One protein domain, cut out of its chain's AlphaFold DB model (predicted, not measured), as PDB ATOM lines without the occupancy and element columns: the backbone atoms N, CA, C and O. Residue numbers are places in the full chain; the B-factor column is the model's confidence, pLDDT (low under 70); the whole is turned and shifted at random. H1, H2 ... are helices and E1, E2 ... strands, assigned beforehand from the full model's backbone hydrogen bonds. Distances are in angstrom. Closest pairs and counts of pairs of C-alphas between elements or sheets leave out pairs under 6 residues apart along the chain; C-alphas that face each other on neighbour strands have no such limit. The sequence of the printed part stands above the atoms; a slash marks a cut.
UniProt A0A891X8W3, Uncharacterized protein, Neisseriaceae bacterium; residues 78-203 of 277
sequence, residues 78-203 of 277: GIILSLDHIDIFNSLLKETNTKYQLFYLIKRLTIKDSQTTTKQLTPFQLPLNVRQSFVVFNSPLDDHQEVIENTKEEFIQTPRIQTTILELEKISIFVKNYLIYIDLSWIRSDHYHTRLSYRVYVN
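This is residues 78 to 203 of the 277 residues of an uncharacterized protein of Neisseriaceae bacterium (UniProt A0A891X8W3). A small sheet of three strands, with H6 over one face and H5 side by side with H6 in a helical hairpin, makes one end of this model; the short helices H1 to H4 make the other end, beyond the sheet. H6 covers E1, while H5 lies beside the strands, and the long loop of residues 183 to 195 passes between the two ends on its way from E2 to E3. The printed part has 126 residues, with six named helices and three named strands in the order E1 H1 H2 H3 H4 H5 H6 E2 E3; the sheet is mixed, in the order E2 E1 E3, and the class is mixed, helices and strands. The whole is compact, with a radius of gyration of the C-alphas of 14.2 A and spans of 42 by 33 by 29 A.

Start at E1, residues 79 to 85, the inner strand. Beside it is E3, residues 196 to 202, antiparallel at 160 degrees, with N 82 and O 199 at 2.8 A, within hydrogen-bond range. E2, residues 179 to 182, is its parallel neighbour at 23 degrees, with N 83 and O 181 at 2.8 A. E1, the six helices and E2 form a strand-helix-strand unit, two parallel neighbour strands with helices between. H6, residues 159 to 174, is on the sheet at a height of 9.2 A, over E1 and along it at 15 degrees on the local plane, giving two layers, a helix on one face of a sheet. H5, residues 144 to 154, is on the same face and over none of the strands; it forms a hairpin with H6, and they touch at Lys 152 and Gln 162, their closest C-alphas, 6.0 A apart. H1, residues 86 to 93, touches residues 160 to 164 of H6 alone, closest at the C-alphas of Ile 88 and Ile 161, 5.4 A. H2, residues 102 to 109, and H3, residues 114 to 121, form a hairpin, closest at the C-alphas of Arg 108 and Gln 120, 6.1 A. H3 also forms a hairpin with H4, residues 128 to 137, at a steep tilt of 44 degrees, closest at the C-alphas of Ser 114 and Val 135, 5.0 A. Every O i to N i+4 pair is within hydrogen-bond range in H1, H2, H3, H4, H5 and H6.

Find C-alpha 79 at (23.065, -43.794, 46.860); from there E1 runs 20.0 A to C-alpha 85. H6 begins at C-alpha 159 at (9.058, -15.542, 40.494) and runs 22.8 A, H5 15.3 A and H4 14.4 A. E3 runs 20.3 A and ends at C-alpha 202 at (24.073, -46.231, 43.015).

The C-alphas of Tyr 100 and Asn 177 are the farthest apart, 42.2 A. The printed part has no cut, and the link from E2 to E3 is long, 13 residues. Mean pLDDT of the printed part is 85.0; look for values under 70 at residues 140 to 142 and 188 to 194.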
ATOM      1  N   GLY A  78      26.600 -45.159  48.941       77.06
ATOM      2  CA  GLY A  78      26.759 -44.405  47.684       77.06
ATOM      3  C   GLY A  78      25.491 -44.279  46.831       77.06
ATOM      4  O   GLY A  78      25.570 -44.258  45.601       77.06
ATOM      5  N   ILE A  79      24.331 -44.189  47.485       86.81
ATOM      6  CA  ILE A  79      23.065 -43.794  46.860       86.81
ATOM      7  C   ILE A  79      23.071 -42.275  46.668       86.81
ATOM      8  O   ILE A  79      23.240 -41.530  47.635       86.81
ATOM      9  N   ILE A  80      22.852 -41.827  45.434       89.19
ATOM     10  CA  ILE A  80      22.726 -40.412  45.078       89.19
ATOM     11  C   ILE A  80      21.322 -40.173  44.537       89.19
ATOM     12  O   ILE A  80      20.922 -40.785  43.542       89.19
ATOM     13  N   LEU A  81      20.588 -39.272  45.181       89.88
ATOM     14  CA  LEU A  81      19.296 -38.801  44.718       89.88
ATOM     15  C   LEU A  81      19.490 -37.533  43.887       89.88
ATOM     16  O   LEU A  81      19.869 -36.486  44.405       89.88
ATOM     17  N   SER A  82      19.210 -37.628  42.595       89.62
ATOM     18  CA  SER A  82      19.205 -36.489  41.688       89.62
ATOM     19  C   SER A  82      17.807 -35.900  41.593       89.62
ATOM     20  O   SER A  82      16.853 -36.605  41.260       89.62
ATOM     21  N   LEU A  83      17.711 -34.598  41.836       89.75
ATOM     22  CA  LEU A  83      16.498 -33.800  41.720       89.75
ATOM     23  C   LEU A  83      16.625 -32.863  40.520       89.75
ATOM     24  O   LEU A  83      17.657 -32.216  40.345       89.75
ATOM     25  N   ASP A  84      15.575 -32.748  39.716       88.25
ATOM     26  CA  ASP A  84      15.523 -31.771  38.632       88.25
ATOM     27  C   ASP A  84      14.115 -31.215  38.442       88.25
ATOM     28  O   ASP A  84      13.129 -31.800  38.885       88.25
ATOM     29  N   HIS A  85      14.005 -30.036  37.828       88.88
ATOM     30  CA  HIS A  85      12.706 -29.409  37.620       88.88
ATOM     31  C   HIS A  85      12.640 -28.634  36.302       88.88
ATOM     32  O   HIS A  85      13.157 -27.521  36.174       88.88
ATOM     33  N   ILE A  86      11.891 -29.174  35.337       86.19
ATOM     34  CA  ILE A  86      11.819 -28.635  33.969       86.19
ATOM     35  C   ILE A  86      11.286 -27.194  33.882       86.19
ATOM     36  O   ILE A  86      11.606 -26.469  32.942       86.19
ATOM     37  N   ASP A  87      10.499 -26.725  34.860       87.44
ATOM     38  CA  ASP A  87      10.031 -25.328  34.860       87.44
ATOM     39  C   ASP A  87      11.144 -24.282  34.925       87.44
ATOM     40  O   ASP A  87      10.909 -23.161  34.472       87.44
ATOM     41  N   ILE A  88      12.330 -24.614  35.438       89.12
ATOM     42  CA  ILE A  88      13.475 -23.694  35.405       89.12
ATOM     43  C   ILE A  88      13.869 -23.451  33.948       89.12
ATOM     44  O   ILE A  88      13.859 -22.314  33.475       89.12
ATOM     45  N   PHE A  89      14.068 -24.535  33.196       88.44
ATOM     46  CA  PHE A  89      14.321 -24.492  31.759       88.44
ATOM     47  C   PHE A  89      13.188 -23.792  30.989       88.44
ATOM     48  O   PHE A  89      13.439 -22.876  30.206       88.44
ATOM     49  N   ASN A  90      11.928 -24.157  31.246       86.69
ATOM     50  CA  ASN A  90      10.781 -23.539  30.576       86.69
ATOM     51  C   ASN A  90      10.666 -22.037  30.877       86.69
ATOM     52  O   ASN A  90      10.214 -21.279  30.020       86.69
ATOM     53  N   SER A  91      11.041 -21.599  32.081       88.69
ATOM     54  CA  SER A  91      11.011 -20.183  32.462       88.69
ATOM     55  C   SER A  91      12.082 -19.390  31.726       88.69
ATOM     56  O   SER A  91      11.760 -18.341  31.180       88.69
ATOM     57  N   LEU A  92      13.296 -19.936  31.613       88.12
ATOM     58  CA  LEU A  92      14.364 -19.342  30.806       88.12
ATOM     59  C   LEU A  92      13.968 -19.218  29.331       88.12
ATOM     60  O   LEU A  92      14.177 -18.183  28.706       88.12
ATOM     61  N   LEU A  93      13.342 -20.252  28.766       86.44
ATOM     62  CA  LEU A  93      12.951 -20.235  27.358       86.44
ATOM     63  C   LEU A  93      11.863 -19.219  27.016       86.44
ATOM     64  O   LEU A  93      11.811 -18.792  25.861       86.44
ATOM     65  N   LYS A  94      11.011 -18.822  27.972       85.31
ATOM     66  CA  LYS A  94       9.968 -17.804  27.741       85.31
ATOM     67  C   LYS A  94      10.545 -16.456  27.316       85.31
ATOM     68  O   LYS A  94       9.854 -15.699  26.643       85.31
ATOM     69  N   GLU A  95      11.799 -16.183  27.660       78.19
ATOM     70  CA  GLU A  95      12.518 -14.965  27.279       78.19
ATOM     71  C   GLU A  95      13.179 -15.073  25.892       78.19
ATOM     72  O   GLU A  95      13.877 -14.164  25.452       78.19
ATOM     73  N   THR A  96      12.981 -16.187  25.177       82.50
ATOM     74  CA  THR A  96      13.718 -16.510  23.949       82.50
ATOM     75  C   THR A  96      12.791 -16.837  22.782       82.50
ATOM     76  O   THR A  96      11.713 -17.402  22.956       82.50
ATOM     77  N   ASN A  97      13.241 -16.574  21.551       79.31
ATOM     78  CA  ASN A  97      12.519 -16.964  20.335       79.31
ATOM     79  C   ASN A  97      13.044 -18.291  19.747       79.31
ATOM     80  O   ASN A  97      13.409 -18.382  18.577       79.31
ATOM     81  N   THR A  98      13.143 -19.338  20.572       76.56
ATOM     82  CA  THR A  98      13.839 -20.595  20.217       76.56
ATOM     83  C   THR A  98      12.919 -21.740  19.806       76.56
ATOM     84  O   THR A  98      13.386 -22.858  19.597       76.56
ATOM     85  N   LYS A  99      11.614 -21.494  19.629       76.69
ATOM     86  CA  LYS A  99      10.610 -22.553  19.410       76.69
ATOM     87  C   LYS A  99      10.969 -23.524  18.274       76.69
ATOM     88  O   LYS A  99      10.817 -24.730  18.432       76.69
ATOM     89  N   TYR A 100      11.496 -23.016  17.158       74.06
ATOM     90  CA  TYR A 100      11.890 -23.829  15.994       74.06
ATOM     91  C   TYR A 100      13.252 -24.522  16.141       74.06
ATOM     92  O   TYR A 100      13.571 -25.432  15.380       74.06
ATOM     93  N   GLN A 101      14.056 -24.104  17.115       83.00
ATOM     94  CA  GLN A 101      15.397 -24.630  17.370       83.00
ATOM     95  C   GLN A 101      15.467 -25.447  18.665       83.00
ATOM     96  O   GLN A 101      16.526 -25.981  18.986       83.00
ATOM     97  N   LEU A 102      14.351 -25.580  19.387       83.06
ATOM     98  CA  LEU A 102      14.284 -26.165  20.722       83.06
ATOM     99  C   LEU A 102      14.910 -27.561  20.790       83.06
ATOM    100  O   LEU A 102      15.725 -27.826  21.666       83.06
ATOM    101  N   PHE A 103      14.603 -28.429  19.826       83.75
ATOM    102  CA  PHE A 103      15.196 -29.765  19.755       83.75
ATOM    103  C   PHE A 103      16.733 -29.721  19.679       83.75
ATOM    104  O   PHE A 103      17.422 -30.458  20.385       83.75
ATOM    105  N   TYR A 104      17.280 -28.832  18.844       85.56
ATOM    106  CA  TYR A 104      18.724 -28.666  18.713       85.56
ATOM    107  C   TYR A 104      19.333 -28.039  19.961       85.56
ATOM    108  O   TYR A 104      20.403 -28.472  20.372       85.56
ATOM    109  N   LEU A 105      18.654 -27.068  20.573       86.75
ATOM    110  CA  LEU A 105      19.090 -26.434  21.813       86.75
ATOM    111  C   LEU A 105      19.212 -27.466  22.936       86.75
ATOM    112  O   LEU A 105      20.280 -27.593  23.526       86.75
ATOM    113  N   ILE A 106      18.167 -28.269  23.155       84.25
ATOM    114  CA  ILE A 106      18.160 -29.347  24.154       84.25
ATOM    115  C   ILE A 106      19.323 -30.306  23.905       84.25
ATOM    116  O   ILE A 106      20.094 -30.584  24.815       84.25
ATOM    117  N   LYS A 107      19.523 -30.746  22.656       83.31
ATOM    118  CA  LYS A 107      20.623 -31.651  22.294       83.31
ATOM    119  C   LYS A 107      22.019 -31.069  22.574       83.31
ATOM    120  O   LYS A 107      22.966 -31.829  22.745       83.31
ATOM    121  N   ARG A 108      22.176 -29.744  22.567       84.62
ATOM    122  CA  ARG A 108      23.441 -29.075  22.920       84.62
ATOM    123  C   ARG A 108      23.610 -28.932  24.433       84.62
ATOM    124  O   ARG A 108      24.712 -29.096  24.939       84.62
ATOM    125  N   LEU A 109      22.513 -28.712  25.151       83.50
ATOM    126  CA  LEU A 109      22.487 -28.595  26.610       83.50
ATOM    127  C   LEU A 109      22.629 -29.932  27.351       83.50
ATOM    128  O   LEU A 109      22.693 -29.932  28.568       83.50
ATOM    129  N   THR A 110      22.703 -31.082  26.673       77.81
ATOM    130  CA  THR A 110      22.975 -32.358  27.363       77.81
ATOM    131  C   THR A 110      24.444 -32.529  27.760       77.81
ATOM    132  O   THR A 110      24.803 -33.550  28.345       77.81
ATOM    133  N   ILE A 111      25.318 -31.587  27.399       74.31
ATOM    134  CA  ILE A 111      26.747 -31.641  27.715       74.31
ATOM    135  C   ILE A 111      27.001 -30.895  29.023       74.31
ATOM    136  O   ILE A 111      26.881 -29.676  29.081       74.31
ATOM    137  N   LYS A 112      27.420 -31.639  30.048       76.38
ATOM    138  CA  LYS A 112      27.785 -31.121  31.374       76.38
ATOM    139  C   LYS A 112      29.196 -30.516  31.381       76.38
ATOM    140  O   LYS A 112      30.085 -30.996  32.077       76.38
ATOM    141  N   ASP A 113      29.429 -29.535  30.515       83.69
ATOM    142  CA  ASP A 113      30.686 -28.785  30.449       83.69
ATOM    143  C   ASP A 113      30.406 -27.329  30.067       83.69
ATOM    144  O   ASP A 113      29.837 -27.046  29.007       83.69
ATOM    145  N   SER A 114      30.817 -26.391  30.917       82.94
ATOM    146  CA  SER A 114      30.507 -24.963  30.774       82.94
ATOM    147  C   SER A 114      31.155 -24.342  29.527       82.94
ATOM    148  O   SER A 114      30.518 -23.565  28.801       82.94
ATOM    149  N   GLN A 115      32.396 -24.725  29.205       85.38
ATOM    150  CA  GLN A 115      33.124 -24.202  28.044       85.38
ATOM    151  C   GLN A 115      32.511 -24.685  26.727       85.38
ATOM    152  O   GLN A 115      32.294 -23.900  25.795       85.38
ATOM    153  N   THR A 116      32.205 -25.978  26.643       86.56
ATOM    154  CA  THR A 116      31.543 -26.577  25.485       86.56
ATOM    155  C   THR A 116      30.132 -26.032  25.338       86.56
ATOM    156  O   THR A 116      29.760 -25.647  24.229       86.56
ATOM    157  N   THR A 117      29.379 -25.907  26.434       86.62
ATOM    158  CA  THR A 117      28.039 -25.304  26.433       86.62
ATOM    159  C   THR A 117      28.088 -23.894  25.857       86.62
ATOM    160  O   THR A 117      27.364 -23.596  24.909       86.62
ATOM    161  N   THR A 118      29.019 -23.054  26.316       87.75
ATOM    162  CA  THR A 118      29.204 -21.690  25.792       87.75
ATOM    163  C   THR A 118      29.384 -21.689  24.272       87.75
ATOM    164  O   THR A 118      28.657 -20.996  23.561       87.75
ATOM    165  N   LYS A 119      30.304 -22.516  23.751       88.94
ATOM    166  CA  LYS A 119      30.563 -22.629  22.304       88.94
ATOM    167  C   LYS A 119      29.341 -23.125  21.531       88.94
ATOM    168  O   LYS A 119      29.084 -22.666  20.420       88.94
ATOM    169  N   GLN A 120      28.602 -24.070  22.101       88.44
ATOM    170  CA  GLN A 120      27.443 -24.675  21.456       88.44
ATOM    171  C   GLN A 120      26.196 -23.794  21.477       88.44
ATOM    172  O   GLN A 120      25.341 -23.968  20.611       88.44
ATOM    173  N   LEU A 121      26.105 -22.848  22.412       89.75
ATOM    174  CA  LEU A 121      25.018 -21.876  22.487       89.75
ATOM    175  C   LEU A 121      25.229 -20.653  21.582       89.75
ATOM    176  O   LEU A 121      24.266 -19.937  21.308       89.75
ATOM    177  N   THR A 122      26.444 -20.423  21.070       88.44
ATOM    178  CA  THR A 122      26.768 -19.311  20.154       88.44
ATOM    179  C   THR A 122      25.844 -19.206  18.931       88.44
ATOM    180  O   THR A 122      25.432 -18.090  18.618       88.44
ATOM    181  N   PRO A 123      25.463 -20.306  18.243       89.00
ATOM    182  CA  PRO A 123      24.574 -20.237  17.081       89.00
ATOM    183  C   PRO A 123      23.125 -19.855  17.417       89.00
ATOM    184  O   PRO A 123      22.361 -19.518  16.515       89.00
ATOM    185  N   PHE A 124      22.728 -19.927  18.691       86.88
ATOM    186  CA  PHE A 124      21.378 -19.595  19.130       86.88
ATOM    187  C   PHE A 124      21.309 -18.114  19.510       86.88
ATOM    188  O   PHE A 124      22.126 -17.612  20.291       86.88
ATOM    189  N   GLN A 125      20.298 -17.415  18.990       86.88
ATOM    190  CA  GLN A 125      19.994 -16.020  19.326       86.88
ATOM    191  C   GLN A 125      19.308 -15.936  20.700       86.88
ATOM    192  O   GLN A 125      18.130 -15.604  20.816       86.88
ATOM    193  N   LEU A 126      20.045 -16.317  21.742       89.12
ATOM    194  CA  LEU A 126      19.615 -16.247  23.135       89.12
ATOM    195  C   LEU A 126      19.995 -14.886  23.736       89.12
ATOM    196  O   LEU A 126      21.101 -14.406  23.464       89.12
ATOM    197  N   PRO A 127      19.141 -14.299  24.591       89.62
ATOM    198  CA  PRO A 127      19.543 -13.232  25.498       89.62
ATOM    199  C   PRO A 127      20.787 -13.624  26.306       89.62
ATOM    200  O   PRO A 127      20.983 -14.798  26.638       89.62
ATOM    201  N   LEU A 128      21.639 -12.642  26.613       87.38
ATOM    202  CA  LEU A 128      22.913 -12.888  27.296       87.38
ATOM    203  C   LEU A 128      22.709 -13.549  28.665       87.38
ATOM    204  O   LEU A 128      23.391 -14.528  28.956       87.38
ATOM    205  N   ASN A 129      21.739 -13.057  29.442       86.69
ATOM    206  CA  ASN A 129      21.356 -13.615  30.739       86.69
ATOM    207  C   ASN A 129      20.966 -15.095  30.603       86.69
ATOM    208  O   ASN A 129      21.582 -15.945  31.227       86.69
ATOM    209  N   VAL A 130      20.050 -15.430  29.686       87.88
ATOM    210  CA  VAL A 130      19.607 -16.819  29.470       87.88
ATOM    211  C   VAL A 130      20.767 -17.735  29.063       87.88
ATOM    212  O   VAL A 130      20.857 -18.878  29.513       87.88
ATOM    213  N   ARG A 131      21.678 -17.248  28.212       89.19
ATOM    214  CA  ARG A 131      22.864 -18.015  27.814       89.19
ATOM    215  C   ARG A 131      23.786 -18.279  29.006       89.19
ATOM    216  O   ARG A 131      24.259 -19.403  29.139       89.19
ATOM    217  N   GLN A 132      24.047 -17.269  29.836       88.00
ATOM    218  CA  GLN A 132      24.885 -17.404  31.031       88.00
ATOM    219  C   GLN A 132      24.282 -18.402  32.016       88.00
ATOM    220  O   GLN A 132      24.973 -19.327  32.429       88.00
ATOM    221  N   SER A 133      22.981 -18.308  32.271       88.44
ATOM    222  CA  SER A 133      22.265 -19.247  33.126       88.44
ATOM    223  C   SER A 133      22.375 -20.695  32.651       88.44
ATOM    224  O   SER A 133      22.664 -21.595  33.432       88.44
ATOM    225  N   PHE A 134      22.223 -20.948  31.344       87.38
ATOM    226  CA  PHE A 134      22.419 -22.297  30.808       87.38
ATOM    227  C   PHE A 134      23.851 -22.809  30.966       87.38
ATOM    228  O   PHE A 134      24.039 -24.015  31.121       87.38
ATOM    229  N   VAL A 135      24.851 -21.930  30.915       85.94
ATOM    230  CA  VAL A 135      26.250 -22.296  31.164       85.94
ATOM    231  C   VAL A 135      26.459 -22.652  32.636       85.94
ATOM    232  O   VAL A 135      27.082 -23.676  32.907       85.94
ATOM    233  N   VAL A 136      25.899 -21.865  33.561       83.56
ATOM    234  CA  VAL A 136      25.958 -22.121  35.010       83.56
ATOM    235  C   VAL A 136      25.292 -23.453  35.348       83.56
ATOM    236  O   VAL A 136      25.916 -24.313  35.959       83.56
ATOM    237  N   PHE A 137      24.073 -23.691  34.858       83.31
ATOM    238  CA  PHE A 137      23.334 -24.929  35.128       83.31
ATOM    239  C   PHE A 137      23.974 -26.184  34.525       83.31
ATOM    240  O   PHE A 137      23.695 -27.288  34.989       83.31
ATOM    241  N   ASN A 138      24.794 -26.044  33.477       78.19
ATOM    242  CA  ASN A 138      25.558 -27.145  32.879       78.19
ATOM    243  C   ASN A 138      26.950 -27.331  33.489       78.19
ATOM    244  O   ASN A 138      27.667 -28.249  33.085       78.19
ATOM    245  N   SER A 139      27.345 -26.480  34.436       72.31
ATOM    246  CA  SER A 139      28.535 -26.725  35.237       72.31
ATOM    247  C   SER A 139      28.263 -27.880  36.204       72.31
ATOM    248  O   SER A 139      27.163 -27.948  36.754       72.31
ATOM    249  N   PRO A 140      29.229 -28.783  36.445       65.06
ATOM    250  CA  PRO A 140      29.158 -29.648  37.612       65.06
ATOM    251  C   PRO A 140      29.130 -28.743  38.847       65.06
ATOM    252  O   PRO A 140      30.064 -27.977  39.081       65.06
ATOM    253  N   LEU A 141      28.012 -28.754  39.564       64.25
ATOM    254  CA  LEU A 141      27.890 -28.128  40.871       64.25
ATOM    255  C   LEU A 141      27.875 -29.266  41.887       64.25
ATOM    256  O   LEU A 141      27.007 -30.138  41.816       64.25
ATOM    257  N   ASP A 142      28.865 -29.285  42.778       67.19
ATOM    258  CA  ASP A 142      29.068 -30.413  43.690       67.19
ATOM    259  C   ASP A 142      28.162 -30.332  44.929       67.19
ATOM    260  O   ASP A 142      27.776 -31.372  45.465       67.19
ATOM    261  N   ASP A 143      27.759 -29.126  45.355       86.38
ATOM    262  CA  ASP A 143      26.854 -28.941  46.492       86.38
ATOM    263  C   ASP A 143      25.469 -28.436  46.069       86.38
ATOM    264  O   ASP A 143      25.283 -27.316  45.593       86.38
ATOM    265  N   HIS A 144      24.457 -29.269  46.311       90.56
ATOM    266  CA  HIS A 144      23.051 -28.928  46.128       90.56
ATOM    267  C   HIS A 144      22.596 -27.662  46.880       90.56
ATOM    268  O   HIS A 144      21.695 -26.979  46.390       90.56
ATOM    269  N   GLN A 145      23.171 -27.342  48.046       92.25
ATOM    270  CA  GLN A 145      22.812 -26.132  48.799       92.25
ATOM    271  C   GLN A 145      23.287 -24.883  48.066       92.25
ATOM    272  O   GLN A 145      22.494 -23.972  47.835       92.25
ATOM    273  N   GLU A 146      24.533 -24.904  47.595       90.81
ATOM    274  CA  GLU A 146      25.091 -23.845  46.759       90.81
ATOM    275  C   GLU A 146      24.272 -23.670  45.468       90.81
ATOM    276  O   GLU A 146      23.965 -22.544  45.081       90.81
ATOM    277  N   VAL A 147      23.819 -24.763  44.834       90.31
ATOM    278  CA  VAL A 147      22.919 -24.672  43.666       90.31
ATOM    279  C   VAL A 147      21.634 -23.919  44.007       90.31
ATOM    280  O   VAL A 147      21.196 -23.064  43.233       90.31
ATOM    281  N   ILE A 148      21.012 -24.225  45.147       92.56
ATOM    282  CA  ILE A 148      19.773 -23.577  45.593       92.56
ATOM    283  C   ILE A 148      20.011 -22.088  45.855       92.56
ATOM    284  O   ILE A 148      19.241 -21.261  45.363       92.56
ATOM    285  N   GLU A 149      21.049 -21.747  46.615       92.38
ATOM    286  CA  GLU A 149      21.370 -20.370  46.999       92.38
ATOM    287  C   GLU A 149      21.730 -19.522  45.777       92.38
ATOM    288  O   GLU A 149      21.059 -18.521  45.513       92.38
ATOM    289  N   ASN A 150      22.666 -19.990  44.948       89.56
ATOM    290  CA  ASN A 150      23.080 -19.288  43.732       89.56
ATOM    291  C   ASN A 150      21.901 -19.076  42.774       89.56
ATOM    292  O   ASN A 150      21.734 -17.990  42.219       89.56
ATOM    293  N   THR A 151      21.024 -20.077  42.613       90.12
ATOM    294  CA  THR A 151      19.849 -19.927  41.740       90.12
ATOM    295  C   THR A 151      18.827 -18.948  42.331       90.12
ATOM    296  O   THR A 151      18.184 -18.202  41.589       90.12
ATOM    297  N   LYS A 152      18.657 -18.901  43.658       92.44
ATOM    298  CA  LYS A 152      17.789 -17.899  44.295       92.44
ATOM    299  C   LYS A 152      18.313 -16.484  44.067       92.44
ATOM    300  O   LYS A 152      17.512 -15.595  43.779       92.44
ATOM    301  N   GLU A 153      19.618 -16.278  44.177       91.06
ATOM    302  CA  GLU A 153      20.236 -14.970  43.965       91.06
ATOM    303  C   GLU A 153      20.164 -14.536  42.497       91.06
ATOM    304  O   GLU A 153      19.663 -13.449  42.202       91.06
ATOM    305  N   GLU A 154      20.575 -15.405  41.568       88.06
ATOM    306  CA  GLU A 154      20.599 -15.110  40.128       88.06
ATOM    307  C   GLU A 154      19.196 -14.782  39.586       88.06
ATOM    308  O   GLU A 154      19.030 -13.873  38.771       88.06
ATOM    309  N   PHE A 155      18.161 -15.471  40.079       89.56
ATOM    310  CA  PHE A 155      16.792 -15.362  39.564       89.56
ATOM    311  C   PHE A 155      15.827 -14.654  40.502       89.56
ATOM    312  O   PHE A 155      14.626 -14.951  40.500       89.56
ATOM    313  N   ILE A 156      16.305 -13.714  41.318       90.06
ATOM    314  CA  ILE A 156      15.456 -12.989  42.275       90.06
ATOM    315  C   ILE A 156      14.267 -12.280  41.600       90.06
ATOM    316  O   ILE A 156      13.186 -12.168  42.175       90.06
ATOM    317  N   GLN A 157      14.434 -11.867  40.338       88.62
ATOM    318  CA  GLN A 157      13.411 -11.189  39.533       88.62
ATOM    319  C   GLN A 157      12.521 -12.140  38.718       88.62
ATOM    320  O   GLN A 157      11.646 -11.674  37.986       88.62
ATOM    321  N   THR A 158      12.687 -13.460  38.857       89.81
ATOM    322  CA  THR A 158      11.922 -14.466  38.107       89.81
ATOM    323  C   THR A 158      11.088 -15.325  39.070       89.81
ATOM    324  O   THR A 158      11.503 -16.426  39.446       89.81
ATOM    325  N   PRO A 159       9.863 -14.891  39.452       92.00
ATOM    326  CA  PRO A 159       9.058 -15.542  40.494       92.00
ATOM    327  C   PRO A 159       8.784 -17.031  40.259       92.00
ATOM    328  O   PRO A 159       8.644 -17.804  41.209       92.00
ATOM    329  N   ARG A 160       8.700 -17.455  38.990       90.31
ATOM    330  CA  ARG A 160       8.499 -18.868  38.653       90.31
ATOM    331  C   ARG A 160       9.711 -19.716  39.035       90.31
ATOM    332  O   ARG A 160       9.507 -20.754  39.650       90.31
ATOM    333  N   ILE A 161      10.928 -19.259  38.732       91.56
ATOM    334  CA  ILE A 161      12.167 -19.959  39.109       91.56
ATOM    335  C   ILE A 161      12.316 -19.968  40.632       91.56
ATOM    336  O   ILE A 161      12.569 -21.027  41.196       91.56
ATOM    337  N   GLN A 162      12.028 -18.848  41.307       93.88
ATOM    338  CA  GLN A 162      12.010 -18.777  42.777       93.88
ATOM    339  C   GLN A 162      11.083 -19.826  43.397       93.88
ATOM    340  O   GLN A 162      11.485 -20.592  44.268       93.88
ATOM    341  N   THR A 163       9.840 -19.901  42.913       93.19
ATOM    342  CA  THR A 163       8.859 -20.875  43.412       93.19
ATOM    343  C   THR A 163       9.348 -22.308  43.200       93.19
ATOM    344  O   THR A 163       9.206 -23.143  44.089       93.19
ATOM    345  N   THR A 164       9.941 -22.587  42.039       91.88
ATOM    346  CA  THR A 164      10.472 -23.909  41.707       91.88
ATOM    347  C   THR A 164      11.669 -24.297  42.578       91.88
ATOM    348  O   THR A 164      11.719 -25.421  43.074       91.88
ATOM    349  N   ILE A 165      12.608 -23.383  42.821       93.25
ATOM    350  CA  ILE A 165      13.771 -23.655  43.675       93.25
ATOM    351  C   ILE A 165      13.360 -23.843  45.139       93.25
ATOM    352  O   ILE A 165      13.887 -24.729  45.807       93.25
ATOM    353  N   LEU A 166      12.358 -23.106  45.625       94.06
ATOM    354  CA  LEU A 166      11.781 -23.342  46.955       94.06
ATOM    355  C   LEU A 166      11.111 -24.719  47.078       94.06
ATOM    356  O   LEU A 166      11.062 -25.286  48.169       94.06
ATOM    357  N   GLU A 167      10.562 -25.271  45.991       91.88
ATOM    358  CA  GLU A 167      10.073 -26.655  45.995       91.88
ATOM    359  C   GLU A 167      11.226 -27.656  46.083       91.88
ATOM    360  O   GLU A 167      11.161 -28.558  46.918       91.88
ATOM    361  N   LEU A 168      12.287 -27.469  45.292       92.25
ATOM    362  CA  LEU A 168      13.486 -28.314  45.347       92.25
ATOM    363  C   LEU A 168      14.141 -28.293  46.735       92.25
ATOM    364  O   LEU A 168      14.501 -29.347  47.248       92.25
ATOM    365  N   GLU A 169      14.212 -27.130  47.379       94.81
ATOM    366  CA  GLU A 169      14.730 -26.978  48.744       94.81
ATOM    367  C   GLU A 169      13.884 -27.720  49.788       94.81
ATOM    368  O   GLU A 169      14.405 -28.409  50.662       94.81
ATOM    369  N   LYS A 170      12.550 -27.638  49.707       93.56
ATOM    370  CA  LYS A 170      11.680 -28.391  50.631       93.56
ATOM    371  C   LYS A 170      11.897 -29.894  50.507       93.56
ATOM    372  O   LYS A 170      11.890 -30.605  51.512       93.56
ATOM    373  N   ILE A 171      12.073 -30.371  49.278       91.56
ATOM    374  CA  ILE A 171      12.341 -31.777  48.998       91.56
ATOM    375  C   ILE A 171      13.733 -32.169  49.483       91.56
ATOM    376  O   ILE A 171      13.850 -33.208  50.128       91.56
ATOM    377  N   SER A 172      14.759 -31.341  49.258       93.19
ATOM    378  CA  SER A 172      16.118 -31.633  49.723       93.19
ATOM    379  C   SER A 172      16.184 -31.757  51.246       93.19
ATOM    380  O   SER A 172      16.793 -32.688  51.766       93.19
ATOM    381  N   ILE A 173      15.452 -30.908  51.975       94.38
ATOM    382  CA  ILE A 173      15.312 -31.006  53.435       94.38
ATOM    383  C   ILE A 173      14.619 -32.314  53.845       94.38
ATOM    384  O   ILE A 173      15.031 -32.953  54.818       94.38
ATOM    385  N   PHE A 174      13.571 -32.726  53.124       92.19
ATOM    386  CA  PHE A 174      12.833 -33.961  53.411       92.19
ATOM    387  C   PHE A 174      13.701 -35.217  53.228       92.19
ATOM    388  O   PHE A 174      13.602 -36.150  54.022       92.19
ATOM    389  N   VAL A 175      14.590 -35.220  52.232       91.19
ATOM    390  CA  VAL A 175      15.489 -36.344  51.904       91.19
ATOM    391  C   VAL A 175      16.937 -36.139  52.342       91.19
ATOM    392  O   VAL A 175      17.828 -36.820  51.845       91.19
ATOM    393  N   LYS A 176      17.185 -35.261  53.318       91.44
ATOM    394  CA  LYS A 176      18.529 -34.885  53.807       91.44
ATOM    395  C   LYS A 176      19.443 -36.040  54.250       91.44
ATOM    396  O   LYS A 176      20.626 -35.828  54.473       91.44
ATOM    397  N   ASN A 177      18.888 -37.237  54.445       89.62
ATOM    398  CA  ASN A 177      19.641 -38.435  54.819       89.62
ATOM    399  C   ASN A 177      20.320 -39.116  53.614       89.62
ATOM    400  O   ASN A 177      21.091 -40.052  53.808       89.62
ATOM    401  N   TYR A 178      20.024 -38.680  52.388       88.88
ATOM    402  CA  TYR A 178      20.649 -39.161  51.158       88.88
ATOM    403  C   TYR A 178      21.662 -38.139  50.639       88.88
ATOM    404  O   TYR A 178      21.552 -36.949  50.931       88.88
ATOM    405  N   LEU A 179      22.624 -38.587  49.826       89.88
ATOM    406  CA  LEU A 179      23.429 -37.656  49.041       89.88
ATOM    407  C   LEU A 179      22.540 -37.060  47.946       89.88
ATOM    408  O   LEU A 179      21.919 -37.805  47.187       89.88
ATOM    409  N   ILE A 180      22.464 -35.734  47.879       91.25
ATOM    410  CA  ILE A 180      21.568 -35.025  46.965       91.25
ATOM    411  C   ILE A 180      22.393 -34.356  45.877       91.25
ATOM    412  O   ILE A 180      23.379 -33.681  46.156       91.25
ATOM    413  N   TYR A 181      21.942 -34.513  44.640       90.19
ATOM    414  CA  TYR A 181      22.449 -33.800  43.479       90.19
ATOM    415  C   TYR A 181      21.292 -33.031  42.837       90.19
ATOM    416  O   TYR A 181      20.209 -33.586  42.658       90.19
ATOM    417  N   ILE A 182      21.482 -31.756  42.503       89.81
ATOM    418  CA  ILE A 182      20.460 -30.968  41.803       89.81
ATOM    419  C   ILE A 182      20.931 -30.733  40.374       89.81
ATOM    420  O   ILE A 182      21.910 -30.032  40.137       89.81
ATOM    421  N   ASP A 183      20.206 -31.303  39.415       86.88
ATOM    422  CA  ASP A 183      20.533 -31.212  37.998       86.88
ATOM    423  C   ASP A 183      19.611 -30.220  37.273       86.88
ATOM    424  O   ASP A 183      18.611 -30.596  36.661       86.88
ATOM    425  N   LEU A 184      19.966 -28.934  37.300       86.69
ATOM    426  CA  LEU A 184      19.188 -27.881  36.627       86.69
ATOM    427  C   LEU A 184      19.317 -27.891  35.098       86.69
ATOM    428  O   LEU A 184      18.569 -27.198  34.406       86.69
ATOM    429  N   SER A 185      20.248 -28.677  34.559       78.31
ATOM    430  CA  SER A 185      20.457 -28.842  33.120       78.31
ATOM    431  C   SER A 185      19.934 -30.174  32.589       78.31
ATOM    432  O   SER A 185      20.147 -30.499  31.418       78.31
ATOM    433  N   TRP A 186      19.245 -30.974  33.408       78.69
ATOM    434  CA  TRP A 186      18.554 -32.150  32.900       78.69
ATOM    435  C   TRP A 186      17.351 -31.735  32.065       78.69
ATOM    436  O   TRP A 186      16.371 -31.184  32.564       78.69
ATOM    437  N   ILE A 187      17.432 -31.996  30.763       76.75
ATOM    438  CA  ILE A 187      16.366 -31.665  29.830       76.75
ATOM    439  C   ILE A 187      16.168 -32.849  28.899       76.75
ATOM    440  O   ILE A 187      17.073 -33.241  28.158       76.75
ATOM    441  N   ARG A 188      14.961 -33.409  28.911       69.25
ATOM    442  CA  ARG A 188      14.585 -34.458  27.971       69.25
ATOM    443  C   ARG A 188      13.981 -33.843  26.707       69.25
ATOM    444  O   ARG A 188      13.343 -32.793  26.742       69.25
ATOM    445  N   SER A 189      14.212 -34.480  25.561       61.94
ATOM    446  CA  SER A 189      13.735 -33.986  24.261       61.94
ATOM    447  C   SER A 189      12.250 -34.265  23.997       61.94
ATOM    448  O   SER A 189      11.724 -33.844  22.970       61.94
ATOM    449  N   ASP A 190      11.585 -35.022  24.868       61.12
ATOM    450  CA  ASP A 190      10.180 -35.403  24.776       61.12
ATOM    451  C   ASP A 190       9.261 -34.402  25.506       61.12
ATOM    452  O   ASP A 190       9.405 -34.092  26.683       61.12
ATOM    453  N   HIS A 191       8.279 -33.860  24.779       56.88
ATOM    454  CA  HIS A 191       7.476 -32.690  25.175       56.88
ATOM    455  C   HIS A 191       6.362 -32.944  26.210       56.88
ATOM    456  O   HIS A 191       5.447 -32.127  26.329       56.88
ATOM    457  N   TYR A 192       6.376 -34.070  26.921       59.34
ATOM    458  CA  TYR A 192       5.324 -34.396  27.891       59.34
ATOM    459  C   TYR A 192       5.769 -34.273  29.349       59.34
ATOM    460  O   TYR A 192       4.911 -34.311  30.223       59.34
ATOM    461  N   HIS A 193       7.048 -34.061  29.643       64.44
ATOM    462  CA  HIS A 193       7.523 -33.858  31.015       64.44
ATOM    463  C   HIS A 193       7.179 -32.459  31.506       64.44
ATOM    464  O   HIS A 193       7.348 -31.485  30.774       64.44
ATOM    465  N   THR A 194       6.641 -32.344  32.722       64.50
ATOM    466  CA  THR A 194       6.062 -31.058  33.154       64.50
ATOM    467  C   THR A 194       6.426 -30.575  34.545       64.50
ATOM    468  O   THR A 194       6.065 -29.441  34.855       64.50
ATOM    469  N   ARG A 195       7.086 -31.369  35.397       77.81
ATOM    470  CA  ARG A 195       7.345 -30.983  36.800       77.81
ATOM    471  C   ARG A 195       8.669 -31.552  37.321       77.81
ATOM    472  O   ARG A 195       9.520 -31.920  36.521       77.81
ATOM    473  N   LEU A 196       8.819 -31.526  38.646       83.44
ATOM    474  CA  LEU A 196       9.851 -32.201  39.421       83.44
ATOM    475  C   LEU A 196       9.995 -33.660  38.980       83.44
ATOM    476  O   LEU A 196       8.996 -34.380  38.925       83.44
ATOM    477  N   SER A 197      11.228 -34.057  38.702       85.31
ATOM    478  CA  SER A 197      11.598 -35.434  38.403       85.31
ATOM    479  C   SER A 197      12.701 -35.881  39.349       85.31
ATOM    480  O   SER A 197      13.477 -35.072  39.872       85.31
ATOM    481  N   TYR A 198      12.742 -37.189  39.582       88.00
ATOM    482  CA  TYR A 198      13.664 -37.794  40.528       88.00
ATOM    483  C   TYR A 198      14.394 -38.950  39.876       88.00
ATOM    484  O   TYR A 198      13.807 -39.754  39.151       88.00
ATOM    485  N   ARG A 199      15.685 -39.060  40.162       88.56
ATOM    486  CA  ARG A 199      16.525 -40.154  39.684       88.56
ATOM    487  C   ARG A 199      17.401 -40.663  40.806       88.56
ATOM    488  O   ARG A 199      17.901 -39.878  41.605       88.56
ATOM    489  N   VAL A 200      17.612 -41.971  40.839       88.62
ATOM    490  CA  VAL A 200      18.497 -42.598  41.818       88.62
ATOM    491  C   VAL A 200      19.664 -43.253  41.096       88.62
ATOM    492  O   VAL A 200      19.490 -44.061  40.175       88.62
ATOM    493  N   TYR A 201      20.860 -42.911  41.558       85.31
ATOM    494  CA  TYR A 201      22.115 -43.526  41.157       85.31
ATOM    495  C   TYR A 201      22.683 -44.315  42.330       85.31
ATOM    496  O   TYR A 201      22.576 -43.894  43.481       85.31
ATOM    497  N   VAL A 202      23.319 -45.442  42.035       81.50
ATOM    498  CA  VAL A 202      24.073 -46.231  43.015       81.50
ATOM    499  C   VAL A 202      25.484 -46.427  42.476       81.50
ATOM    500  O   VAL A 202      25.650 -46.745  41.298       81.50
ATOM    501  N   ASN A 203      26.504 -46.233  43.319       71.81
ATOM    502  CA  ASN A 203      27.916 -46.484  42.984       71.81
ATOM    503  C   ASN A 203      28.375 -45.813  41.672       71.81
ATOM    504  O   ASN A 203      29.089 -46.421  40.875       71.81
TER     505      ASN A 203